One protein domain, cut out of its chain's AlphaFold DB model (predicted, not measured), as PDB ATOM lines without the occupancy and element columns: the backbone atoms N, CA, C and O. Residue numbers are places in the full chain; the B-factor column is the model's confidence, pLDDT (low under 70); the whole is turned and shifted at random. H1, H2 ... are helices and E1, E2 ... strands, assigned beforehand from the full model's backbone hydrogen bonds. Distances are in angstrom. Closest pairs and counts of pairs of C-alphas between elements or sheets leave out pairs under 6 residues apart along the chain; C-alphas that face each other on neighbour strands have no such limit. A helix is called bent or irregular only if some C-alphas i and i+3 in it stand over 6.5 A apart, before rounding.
ATOM      1  N   LYS A   2     582.257 381.025 392.571       76.56
ATOM      2  CA  LYS A   2     583.204 381.523 391.556       76.56
ATOM      3  C   LYS A   2     583.692 382.926 391.934       76.56
ATOM      4  O   LYS A   2     582.937 383.698 392.511       76.56
ATOM      5  N   VAL A   3     584.905 383.298 391.529       70.94
ATOM      6  CA  VAL A   3     585.503 384.623 391.817       70.94
ATOM      7  C   VAL A   3     584.591 385.779 391.389       70.94
ATOM      8  O   VAL A   3     584.346 386.703 392.154       70.94
ATOM      9  N   LYS A   4     583.989 385.678 390.197       73.38
ATOM     10  CA  LYS A   4     583.027 386.671 389.693       73.38
ATOM     11  C   LYS A   4     581.767 386.819 390.557       73.38
ATOM     12  O   LYS A   4     581.179 387.890 390.590       73.38
ATOM     13  N   GLU A   5     581.340 385.748 391.226       77.06
ATOM     14  CA  GLU A   5     580.169 385.763 392.111       77.06
ATOM     15  C   GLU A   5     580.523 386.437 393.438       77.06
ATOM     16  O   GLU A   5     579.737 387.242 393.922       77.06
ATOM     17  N   LEU A   6     581.727 386.181 393.970       75.19
ATOM     18  CA  LEU A   6     582.252 386.876 395.149       75.19
ATOM     19  C   LEU A   6     582.367 388.384 394.901       75.19
ATOM     20  O   LEU A   6     581.873 389.171 395.698       75.19
ATOM     21  N   ILE A   7     582.956 388.790 393.771       71.88
ATOM     22  CA  ILE A   7     583.078 390.209 393.399       71.88
ATOM     23  C   ILE A   7     581.697 390.862 393.299       71.88
ATOM     24  O   ILE A   7     581.488 391.935 393.858       71.88
ATOM     25  N   ALA A   8     580.741 390.209 392.631       76.00
ATOM     26  CA  ALA A   8     579.385 390.733 392.508       76.00
ATOM     27  C   ALA A   8     578.686 390.868 393.872       76.00
ATOM     28  O   ALA A   8     577.965 391.837 394.085       76.00
ATOM     29  N   GLN A   9     578.909 389.934 394.802       72.81
ATOM     30  CA  GLN A   9     578.380 390.034 396.164       72.81
ATOM     31  C   GLN A   9     579.029 391.177 396.950       72.81
ATOM     32  O   GLN A   9     578.308 391.957 397.564       72.81
ATOM     33  N   LEU A  10     580.357 391.322 396.896       72.81
ATOM     34  CA  LEU A  10     581.066 392.421 397.562       72.81
ATOM     35  C   LEU A  10     580.577 393.786 397.051       72.81
ATOM     36  O   LEU A  10     580.211 394.644 397.844       72.81
ATOM     37  N   GLN A  11     580.457 393.945 395.729       71.94
ATOM     38  CA  GLN A  11     579.946 395.171 395.106       71.94
ATOM     39  C   GLN A  11     578.476 395.463 395.435       71.94
ATOM     40  O   GLN A  11     578.088 396.626 395.510       71.94
ATOM     41  N   LEU A  12     577.645 394.426 395.585       79.69
ATOM     42  CA  LEU A  12     576.224 394.576 395.900       79.69
ATOM     43  C   LEU A  12     575.996 395.006 397.353       79.69
ATOM     44  O   LEU A  12     575.026 395.709 397.630       79.69
ATOM     45  N   HIS A  13     576.841 394.539 398.273       76.50
ATOM     46  CA  HIS A  13     576.662 394.775 399.700       76.50
ATOM     47  C   HIS A  13     577.318 396.071 400.164       76.50
ATOM     48  O   HIS A  13     576.619 396.925 400.705       76.50
ATOM     49  N   ASP A  14     578.627 396.216 399.957       76.44
ATOM     50  CA  ASP A  14     579.366 397.417 400.335       76.44
ATOM     51  C   ASP A  14     580.721 397.444 399.601       76.44
ATOM     52  O   ASP A  14     581.587 396.612 399.888       76.44
ATOM     53  N   PRO A  15     580.926 398.367 398.644       72.44
ATOM     54  CA  PRO A  15     582.193 398.487 397.930       72.44
ATOM     55  C   PRO A  15     583.368 398.909 398.829       72.44
ATOM     56  O   PRO A  15     584.509 398.703 398.423       72.44
ATOM     57  N   ASP A  16     583.106 399.451 400.023       79.12
ATOM     58  CA  ASP A  16     584.125 399.841 401.002       79.12
ATOM     59  C   ASP A  16     584.424 398.716 402.019       79.12
ATOM     60  O   ASP A  16     585.228 398.891 402.939       79.12
ATOM     61  N   ALA A  17     583.794 397.542 401.873       78.25
ATOM     62  CA  ALA A  17     584.031 396.408 402.758       78.25
ATOM     63  C   ALA A  17     585.453 395.841 402.620       78.25
ATOM     64  O   ALA A  17     585.949 395.574 401.524       78.25
ATOM     65  N   VAL A  18     586.071 395.558 403.769       80.19
ATOM     66  CA  VAL A  18     587.404 394.952 403.859       80.19
ATOM     67  C   VAL A  18     587.295 393.428 403.899       80.19
ATOM     68  O   VAL A  18     586.556 392.864 404.710       80.19
ATOM     69  N   VAL A  19     588.063 392.746 403.046       82.12
ATOM     70  CA  VAL A  19     588.181 391.284 403.083       82.12
ATOM     71  C   VAL A  19     589.191 390.890 404.155       82.12
ATOM     72  O   VAL A  19     590.353 391.290 404.103       82.12
ATOM     73  N   VAL A  20     588.748 390.080 405.115       83.50
ATOM     74  CA  VAL A  20     589.590 389.592 406.210       83.50
ATOM     75  C   VAL A  20     589.834 388.089 406.102       83.50
ATOM     76  O   VAL A  20     588.931 387.315 405.782       83.50
ATOM     77  N   ILE A  21     591.064 387.676 406.392       77.06
ATOM     78  CA  ILE A  21     591.512 386.286 406.429       77.06
ATOM     79  C   ILE A  21     591.749 385.923 407.894       77.06
ATOM     80  O   ILE A  21     592.547 386.554 408.591       77.06
ATOM     81  N   ALA A  22     591.052 384.897 408.373       71.75
ATOM     82  CA  ALA A  22     591.362 384.308 409.667       71.75
ATOM     83  C   ALA A  22     592.650 383.486 409.541       71.75
ATOM     84  O   ALA A  22     592.766 382.632 408.660       71.75
ATOM     85  N   GLY A  23     593.627 383.769 410.406       64.69
ATOM     86  CA  GLY A  23     594.906 383.072 410.406       64.69
ATOM     87  C   GLY A  23     594.710 381.574 410.631       64.69
ATOM     88  O   GLY A  23     594.176 381.160 411.656       64.69
ATOM     89  N   PHE A  24     595.161 380.764 409.670       57.66
ATOM     90  CA  PHE A  24     595.313 379.315 409.808       57.66
ATOM     91  C   PHE A  24     596.460 379.017 410.784       57.66
ATOM     92  O   PHE A  24     597.554 378.630 410.382       57.66
ATOM     93  N   GLU A  25     596.254 379.243 412.071       55.31
ATOM     94  CA  GLU A  25     596.997 378.524 413.097       55.31
ATOM     95  C   GLU A  25     596.042 377.545 413.771       55.31
ATOM     96  O   GLU A  25     594.830 377.749 413.824       55.31
ATOM     97  N   THR A  26     596.589 376.455 414.297       52.12
ATOM     98  CA  THR A  26     595.865 375.403 415.028       52.12
ATOM     99  C   THR A  26     595.161 375.908 416.300       52.12
ATOM    100  O   THR A  26     594.553 375.118 417.022       52.12
ATOM    101  N   GLN A  27     595.211 377.215 416.573       56.88
ATOM    102  CA  GLN A  27     594.510 377.900 417.645       56.88
ATOM    103  C   GLN A  27     593.600 378.977 417.057       56.88
ATOM    104  O   GLN A  27     594.053 379.922 416.415       56.88
ATOM    105  N   SER A  28     592.301 378.849 417.321       61.66
ATOM    106  CA  SER A  28     591.343 379.907 417.019       61.66
ATOM    107  C   SER A  28     591.687 381.136 417.862       61.66
ATOM    108  O   SER A  28     591.555 381.111 419.087       61.66
ATOM    109  N   THR A  29     592.160 382.197 417.212       69.31
ATOM    110  CA  THR A  29     592.308 383.513 417.835       69.31
ATOM    111  C   THR A  29     591.158 384.410 417.383       69.31
ATOM    112  O   THR A  29     590.572 384.205 416.322       69.31
ATOM    113  N   GLY A  30     590.826 385.430 418.177       74.75
ATOM    114  CA  GLY A  30     589.886 386.477 417.754       74.75
ATOM    115  C   GLY A  30     590.489 387.477 416.759       74.75
ATOM    116  O   GLY A  30     589.861 388.494 416.479       74.75
ATOM    117  N   LEU A  31     591.718 387.240 416.287       80.62
ATOM    118  CA  LEU A  31     592.448 388.138 415.405       80.62
ATOM    119  C   LEU A  31     592.328 387.658 413.958       80.62
ATOM    120  O   LEU A  31     592.474 386.474 413.655       80.62
ATOM    121  N   VAL A  32     592.085 388.607 413.062       83.62
ATOM    122  CA  VAL A  32     592.026 388.406 411.613       83.62
ATOM    123  C   VAL A  32     592.962 389.404 410.941       83.62
ATOM    124  O   VAL A  32     593.221 390.474 411.494       83.62
ATOM    125  N   ALA A  33     593.466 389.055 409.763       83.25
ATOM    126  CA  ALA A  33     594.296 389.934 408.951       83.25
ATOM    127  C   ALA A  33     593.485 390.498 407.785       83.25
ATOM    128  O   ALA A  33     592.683 389.787 407.183       83.25
ATOM    129  N   GLU A  34     593.701 391.765 407.449       86.25
ATOM    130  CA  GLU A  34     593.231 392.328 406.186       86.25
ATOM    131  C   GLU A  34     594.004 391.696 405.023       86.25
ATOM    132  O   GLU A  34     595.232 391.584 405.068       86.25
ATOM    133  N   ALA A  35     593.285 391.261 403.989       86.44
ATOM    134  CA  ALA A  35     593.909 390.785 402.765       86.44
ATOM    135  C   ALA A  35     594.444 391.978 401.960       86.44
ATOM    136  O   ALA A  35     593.667 392.779 401.448       86.44
ATOM    137  N   ASP A  36     595.762 392.067 401.804       87.44
ATOM    138  CA  ASP A  36     596.433 393.100 400.999       87.44
ATOM    139  C   ASP A  36     597.045 392.537 399.701       87.44
ATOM    140  O   ASP A  36     597.537 393.284 398.855       87.44
ATOM    141  N   THR A  37     597.003 391.211 399.526       86.38
ATOM    142  CA  THR A  37     597.632 390.507 398.412       86.38
ATOM    143  C   THR A  37     596.607 389.651 397.681       86.38
ATOM    144  O   THR A  37     595.913 388.831 398.282       86.38
ATOM    145  N   ILE A  38     596.547 389.801 396.355       88.12
ATOM    146  CA  ILE A  38     595.682 389.012 395.471       88.12
ATOM    147  C   ILE A  38     596.533 388.439 394.337       88.12
ATOM    148  O   ILE A  38     597.277 389.170 393.678       88.12
ATOM    149  N   LYS A  39     596.423 387.129 394.097       89.75
ATOM    150  CA  LYS A  39     597.104 386.435 392.995       89.75
ATOM    151  C   LYS A  39     596.130 385.562 392.220       89.75
ATOM    152  O   LYS A  39     595.389 384.780 392.808       89.75
ATOM    153  N   GLU A  40     596.146 385.688 390.898       91.12
ATOM    154  CA  GLU A  40     595.446 384.759 390.011       91.12
ATOM    155  C   GLU A  40     596.162 383.406 390.013       91.12
ATOM    156  O   GLU A  40     597.391 383.347 390.031       91.12
ATOM    157  N   CYS A  41     595.396 382.319 390.007       93.12
ATOM    158  CA  CYS A  41     595.930 380.963 389.974       93.12
ATOM    159  C   CYS A  41     594.957 379.996 389.290       93.12
ATOM    160  O   CYS A  41     593.836 380.351 388.910       93.12
ATOM    161  N   VAL A  42     595.384 378.746 389.136       93.12
ATOM    162  CA  VAL A  42     594.566 377.664 388.589       93.12
ATOM    163  C   VAL A  42     594.489 376.542 389.615       93.12
ATOM    164  O   VAL A  42     595.485 376.194 390.245       93.12
ATOM    165  N   THR A  43     593.284 375.999 389.814       93.94
ATOM    166  CA  THR A  43     593.062 374.923 390.786       93.94
ATOM    167  C   THR A  43     592.233 373.772 390.235       93.94
ATOM    168  O   THR A  43     591.386 373.933 389.347       93.94
ATOM    169  N   VAL A  44     592.421 372.602 390.840       94.94
ATOM    170  CA  VAL A  44     591.629 371.386 390.619       94.94
ATOM    171  C   VAL A  44     590.986 370.940 391.933       94.94
ATOM    172  O   VAL A  44     591.528 371.228 393.001       94.94
ATOM    173  N   PRO A  45     589.801 370.303 391.897       93.31
ATOM    174  CA  PRO A  45     589.181 369.793 393.112       93.31
ATOM    175  C   PRO A  45     590.001 368.624 393.670       93.31
ATOM    176  O   PRO A  45     590.482 367.788 392.905       93.31
ATOM    177  N   VAL A  46     590.109 368.544 394.993       91.56
ATOM    178  CA  VAL A  46     590.723 367.418 395.708       91.56
ATOM    179  C   VAL A  46     589.811 366.959 396.842       91.56
ATOM    180  O   VAL A  46     588.845 367.637 397.197       91.56
ATOM    181  N   GLN A  47     590.075 365.774 397.390       91.25
ATOM    182  CA  GLN A  47     589.344 365.308 398.560       91.25
ATOM    183  C   GLN A  47     589.763 366.132 399.779       91.25
ATOM    184  O   GLN A  47     590.913 366.063 400.196       91.25
ATOM    185  N   ALA A  48     588.818 366.884 400.338       86.94
ATOM    186  CA  ALA A  48     589.091 367.742 401.476       86.94
ATOM    187  C   ALA A  48     589.322 366.957 402.766       86.94
ATOM    188  O   ALA A  48     588.589 366.012 403.076       86.94
ATOM    189  N   ASP A  49     590.278 367.435 403.554       83.31
ATOM    190  CA  ASP A  49     590.379 367.154 404.979       83.31
ATOM    191  C   ASP A  49     590.284 368.461 405.790       83.31
ATOM    192  O   ASP A  49     590.173 369.561 405.241       83.31
ATOM    193  N   SER A  50     590.284 368.342 407.118       78.31
ATOM    194  CA  SER A  50     590.136 369.477 408.037       78.31
ATOM    195  C   SER A  50     591.295 370.486 408.008       78.31
ATOM    196  O   SER A  50     591.190 371.529 408.645       78.31
ATOM    197  N   MET A  51     592.396 370.170 407.328       75.00
ATOM    198  CA  MET A  51     593.648 370.924 407.303       75.00
ATOM    199  C   MET A  51     593.986 371.480 405.912       75.00
ATOM    200  O   MET A  51     594.599 372.540 405.834       75.00
ATOM    201  N   THR A  52     593.625 370.780 404.833       76.19
ATOM    202  CA  THR A  52     594.128 371.055 403.472       76.19
ATOM    203  C   THR A  52     593.113 371.711 402.530       76.19
ATOM    204  O   THR A  52     593.509 372.306 401.529       76.19
ATOM    205  N   GLY A  53     591.818 371.686 402.861       85.06
ATOM    206  CA  GLY A  53     590.765 372.260 402.011       85.06
ATOM    207  C   GLY A  53     590.421 371.397 400.788       85.06
ATOM    208  O   GLY A  53     590.893 370.276 400.650       85.06
ATOM    209  N   ASP A  54     589.546 371.887 399.905       89.94
ATOM    210  CA  ASP A  54     588.936 371.102 398.813       89.94
ATOM    211  C   ASP A  54     589.528 371.369 397.418       89.94
ATOM    212  O   ASP A  54     589.017 370.864 396.409       89.94
ATOM    213  N   ARG A  55     590.601 372.167 397.331       91.50
ATOM    214  CA  ARG A  55     591.265 372.521 396.068       91.50
ATOM    215  C   ARG A  55     592.786 372.472 396.194       91.50
ATOM    216  O   ARG A  55     593.328 372.894 397.206       91.50
ATOM    217  N   SER A  56     593.458 372.039 395.128       92.12
ATOM    218  CA  SER A  56     594.920 372.107 394.989       92.12
ATOM    219  C   SER A  56     595.318 373.017 393.828       92.12
ATOM    220  O   SER A  56     594.566 373.131 392.853       92.12
ATOM    221  N   LEU A  57     596.486 373.657 393.930       93.62
ATOM    222  CA  LEU A  57     597.110 374.406 392.837       93.62
ATOM    223  C   LEU A  57     597.498 373.453 391.702       93.62
ATOM    224  O   LEU A  57     597.909 372.319 391.939       93.62
ATOM    225  N   ALA A  58     597.337 373.901 390.459       93.44
ATOM    226  CA  ALA A  58     597.632 373.105 389.274       93.44
ATOM    227  C   ALA A  58     598.004 373.994 388.083       93.44
ATOM    228  O   ALA A  58     597.644 375.168 388.041       93.44
ATOM    229  N   LYS A  59     598.673 373.416 387.080       91.50
ATOM    230  CA  LYS A  59     598.980 374.098 385.807       91.50
ATOM    231  C   LYS A  59     597.760 374.216 384.886       91.50
ATOM    232  O   LYS A  59     597.648 375.175 384.128       91.50
ATOM    233  N   GLU A  60     596.822 373.276 384.985       92.38
ATOM    234  CA  GLU A  60     595.577 373.249 384.211       92.38
ATOM    235  C   GLU A  60     594.378 372.967 385.123       92.38
ATOM    236  O   GLU A  60     594.475 372.195 386.077       92.38
ATOM    237  N   GLY A  61     593.231 373.596 384.846       92.81
ATOM    238  CA  GLY A  61     592.050 373.485 385.698       92.81
ATOM    239  C   GLY A  61     591.147 374.713 385.656       92.81
ATOM    240  O   GLY A  61     590.936 375.327 384.611       92.81
ATOM    241  N   SER A  62     590.566 375.055 386.806       93.56
ATOM    242  CA  SER A  62     589.634 376.177 386.932       93.56
ATOM    243  C   SER A  62     590.352 377.463 387.358       93.56
ATOM    244  O   SER A  62     591.052 377.440 388.378       93.56
ATOM    245  N   PRO A  63     590.128 378.598 386.663       91.44
ATOM    246  CA  PRO A  63     590.610 379.902 387.105       91.44
ATOM    247  C   PRO A  63     590.134 380.218 388.522       91.44
ATOM    248  O   PRO A  63     588.955 380.051 388.848       91.44
ATOM    249  N   SER A  64     591.067 380.648 389.359       91.00
ATOM    250  CA  SER A  64     590.897 380.867 390.792       91.00
ATOM    251  C   SER A  64     591.699 382.094 391.231       91.00
ATOM    252  O   SER A  64     592.510 382.625 390.472       91.00
ATOM    253  N   VAL A  65     591.459 382.559 392.455       90.06
ATOM    254  CA  VAL A  65     592.279 383.596 393.090       90.06
ATOM    255  C   VAL A  65     592.689 383.138 394.476       90.06
ATOM    256  O   VAL A  65     591.894 382.530 395.195       90.06
ATOM    257  N   TRP A  66     593.922 383.450 394.842       89.81
ATOM    258  CA  TRP A  66     594.428 383.350 396.198       89.81
ATOM    259  C   TRP A  66     594.448 384.744 396.826       89.81
ATOM    260  O   TRP A  66     594.864 385.715 396.187       89.81
ATOM    261  N   LEU A  67     593.975 384.827 398.068       88.19
ATOM    262  CA  LEU A  67     593.991 386.031 398.891       88.19
ATOM    263  C   LEU A  67     594.967 385.798 400.038       88.19
ATOM    264  O   LEU A  67     594.901 384.757 400.693       88.19
ATOM    265  N   GLY A  68     595.840 386.764 400.281       87.56
ATOM    266  CA  GLY A  68     596.858 386.684 401.316       87.56
ATOM    267  C   GLY A  68     597.130 388.016 401.987       87.56
ATOM    268  O   GLY A  68     596.540 389.041 401.645       87.56
ATOM    269  N   TRP A  69     598.059 387.969 402.936       88.94
ATOM    270  CA  TRP A  69     598.507 389.109 403.723       88.94
ATOM    271  C   TRP A  69     600.031 389.233 403.646       88.94
ATOM    272  O   TRP A  69     600.747 388.271 403.922       88.94
ATOM    273  N   GLY A  70     600.548 390.403 403.285       85.62
ATOM    274  CA  GLY A  70     601.960 390.625 402.984       85.62
ATOM    275  C   GLY A  70     602.894 390.414 404.174       85.62
ATOM    276  O   GLY A  70     604.059 390.088 403.976       85.62
ATOM    277  N   ASN A  71     602.383 390.532 405.404       86.25
ATOM    278  CA  ASN A  71     603.153 390.248 406.620       86.25
ATOM    279  C   ASN A  71     603.005 388.797 407.118       86.25
ATOM    280  O   ASN A  71     603.580 388.453 408.152       86.25
ATOM    281  N   ASP A  72     602.249 387.937 406.426       85.69
ATOM    282  CA  ASP A  72     602.232 386.502 406.724       85.69
ATOM    283  C   ASP A  72     603.516 385.855 406.183       85.69
ATOM    284  O   ASP A  72     603.808 385.906 404.988       85.69
ATOM    285  N   TYR A  73     604.277 385.207 407.065       86.50
ATOM    286  CA  TYR A  73     605.541 384.547 406.721       86.50
ATOM    287  C   TYR A  73     605.389 383.413 405.688       86.50
ATOM    288  O   TYR A  73     606.381 382.967 405.116       86.50
ATOM    289  N   ARG A  74     604.167 382.927 405.444       86.00
ATOM    290  CA  ARG A  74     603.854 381.898 404.439       86.00
ATOM    291  C   ARG A  74     603.533 382.488 403.070       86.00
ATOM    292  O   ARG A  74     603.468 381.735 402.101       86.00
ATOM    293  N   THR A  75     603.316 383.799 402.963       88.88
ATOM    294  CA  THR A  75     602.894 384.440 401.709       88.88
ATOM    295  C   THR A  75     603.875 384.175 400.576       88.88
ATOM    296  O   THR A  75     603.452 383.798 399.487       88.88
ATOM    297  N   GLU A  76     605.182 384.282 400.821       90.38
ATOM    298  CA  GLU A  76     606.194 384.011 399.792       90.38
ATOM    299  C   GLU A  76     606.142 382.564 399.286       90.38
ATOM    300  O   GLU A  76     606.224 382.327 398.081       90.38
ATOM    301  N   PHE A  77     605.922 381.604 400.190       89.62
ATOM    302  CA  PHE A  77     605.766 380.195 399.836       89.62
ATOM    303  C   PHE A  77     604.558 379.978 398.917       89.62
ATOM    304  O   PHE A  77     604.695 379.368 397.858       89.62
ATOM    305  N   PHE A  78     603.392 380.530 399.268       89.50
ATOM    306  CA  PHE A  78     602.198 380.422 398.423       89.50
ATOM    307  C   PHE A  78     602.377 381.115 397.073       89.50
ATOM    308  O   PHE A  78     601.955 380.578 396.051       89.50
ATOM    309  N   VAL A  79     603.027 382.280 397.037       91.44
ATOM    310  CA  VAL A  79     603.318 382.980 395.778       91.44
ATOM    311  C   VAL A  79     604.245 382.148 394.889       91.44
ATOM    312  O   VAL A  79     603.994 382.070 393.687       91.44
ATOM    313  N   SER A  80     605.272 381.501 395.451       92.12
ATOM    314  CA  SER A  80     606.146 380.586 394.700       92.12
ATOM    315  C   SER A  80     605.355 379.408 394.136       92.12
ATOM    316  O   SER A  80     605.364 379.176 392.931       92.12
ATOM    317  N   ALA A  81     604.573 378.746 394.986       91.81
ATOM    318  CA  ALA A  81     603.758 377.598 394.617       91.81
ATOM    319  C   ALA A  81     602.681 377.903 393.563       91.81
ATOM    320  O   ALA A  81     602.314 377.041 392.772       91.81
ATOM    321  N   ILE A  82     602.149 379.127 393.535       93.50
ATOM    322  CA  ILE A  82     601.225 379.561 392.477       93.50
ATOM    323  C   ILE A  82     601.947 379.658 391.128       93.50
ATOM    324  O   ILE A  82     601.351 379.341 390.099       93.50
ATOM    325  N   ASN A  83     603.213 380.090 391.124       89.88
ATOM    326  CA  ASN A  83     604.010 380.212 389.904       89.88
ATOM    327  C   ASN A  83     604.520 378.853 389.407       89.88
ATOM    328  O   ASN A  83     604.576 378.646 388.194       89.88
ATOM    329  N   ASP A  84     604.859 377.936 390.317       91.44
ATOM    330  CA  ASP A  84     605.198 376.551 389.985       91.44
ATOM    331  C   ASP A  84     604.518 375.544 390.931       91.44
ATOM    332  O   ASP A  84     605.083 375.147 391.953       91.44
ATOM    333  N   PRO A  85     603.294 375.096 390.592       86.62
ATOM    334  CA  PRO A  85     602.549 374.142 391.411       86.62
ATOM    335  C   PRO A  85     603.234 372.781 391.578       86.62
ATOM    336  O   PRO A  85     602.901 372.055 392.511       86.62
ATOM    337  N   ASP A  86     604.178 372.427 390.700       81.56
ATOM    338  CA  ASP A  86     604.873 371.138 390.757       81.56
ATOM    339  C   ASP A  86     605.929 371.103 391.877       81.56
ATOM    340  O   ASP A  86     606.307 370.020 392.316       81.56
ATOM    341  N   GLU A  87     606.369 372.258 392.394       74.31
ATOM    342  CA  GLU A  87     607.252 372.324 393.571       74.31
ATOM    343  C   GLU A  87     606.547 371.884 394.869       74.31
ATOM    344  O   GLU A  87     607.210 371.627 395.874       74.31
TER     345      GLU A  87
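This is residues 2 to 87 of the 89 residues of an uncharacterized protein of Citrobacter sp. CFNIH10 (UniProt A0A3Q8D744). A bent sheet of three strands, with the long E3 and E5 side by side and the short E4 at the far end of E3, has helix H2 packed along one face. The small hairpin E1 and E2 sits beyond the end where E3 begins and E5 ends, and helix H1 lies off to the side away from H2, nearing E5 at Val 3. The 86 printed residues run H1 E1 E2 E3 E4 E5 H2, a mixed class; the larger sheet's order is E4 E3 E5, antiparallel. The whole is only just compact, close to loose, with a radius of gyration of the C-alphas of 14.0 A and spans of 37 by 31 by 24 A.

E3, residues 37 to 45, is antiparallel to E5, residues 62 to 68, at 139 degrees, with N 41 and O 64 2.9 A apart. E3 bends by 63 degrees at residue 40 and over residues 43 to 45 pairs with E4, residues 55 to 57; this hairpin has N 44 and O 56 3.0 A apart. H2, residues 75 to 83, is on the sheet at a height of 8.6 A and runs along the strands, at 10 degrees to E5 on the local plane; its C-alpha 82 is 6.0 A from that of Cys 41. E1, residues 20 to 22, and E2, residues 32 to 34, form an antiparallel hairpin, with N 21 and O 33 2.8 A apart. The closest C-alphas of E1 and E5, those of Ile 21 and Gly 68, are 7.4 A apart. H1, residues 3 to 13, is only just not on the sheet, with 4 pairs of C-alphas within 10 A; its closest C-alpha to E5 is that of Val 3, 6.7 A from Ser 64. H1 and H2 are apart. In both helices every O i to N i+4 pair is within hydrogen-bond range.

E3 spans 23.0 A from C-alpha 37 at (597.632, 390.507, 398.412), E5 19.2 A, H1 15.6 A from C-alpha 3 at (585.503, 384.623, 391.817), and H2 12.6 A to C-alpha 83 at (604.010, 380.212, 389.904).

The C-alphas farthest apart, those of His 13 and Glu 87, are 38.4 A apart. The printed part has no cut, and no link is long. The mean pLDDT of the printed part is 82.9; residues 23 to 29 are under 70.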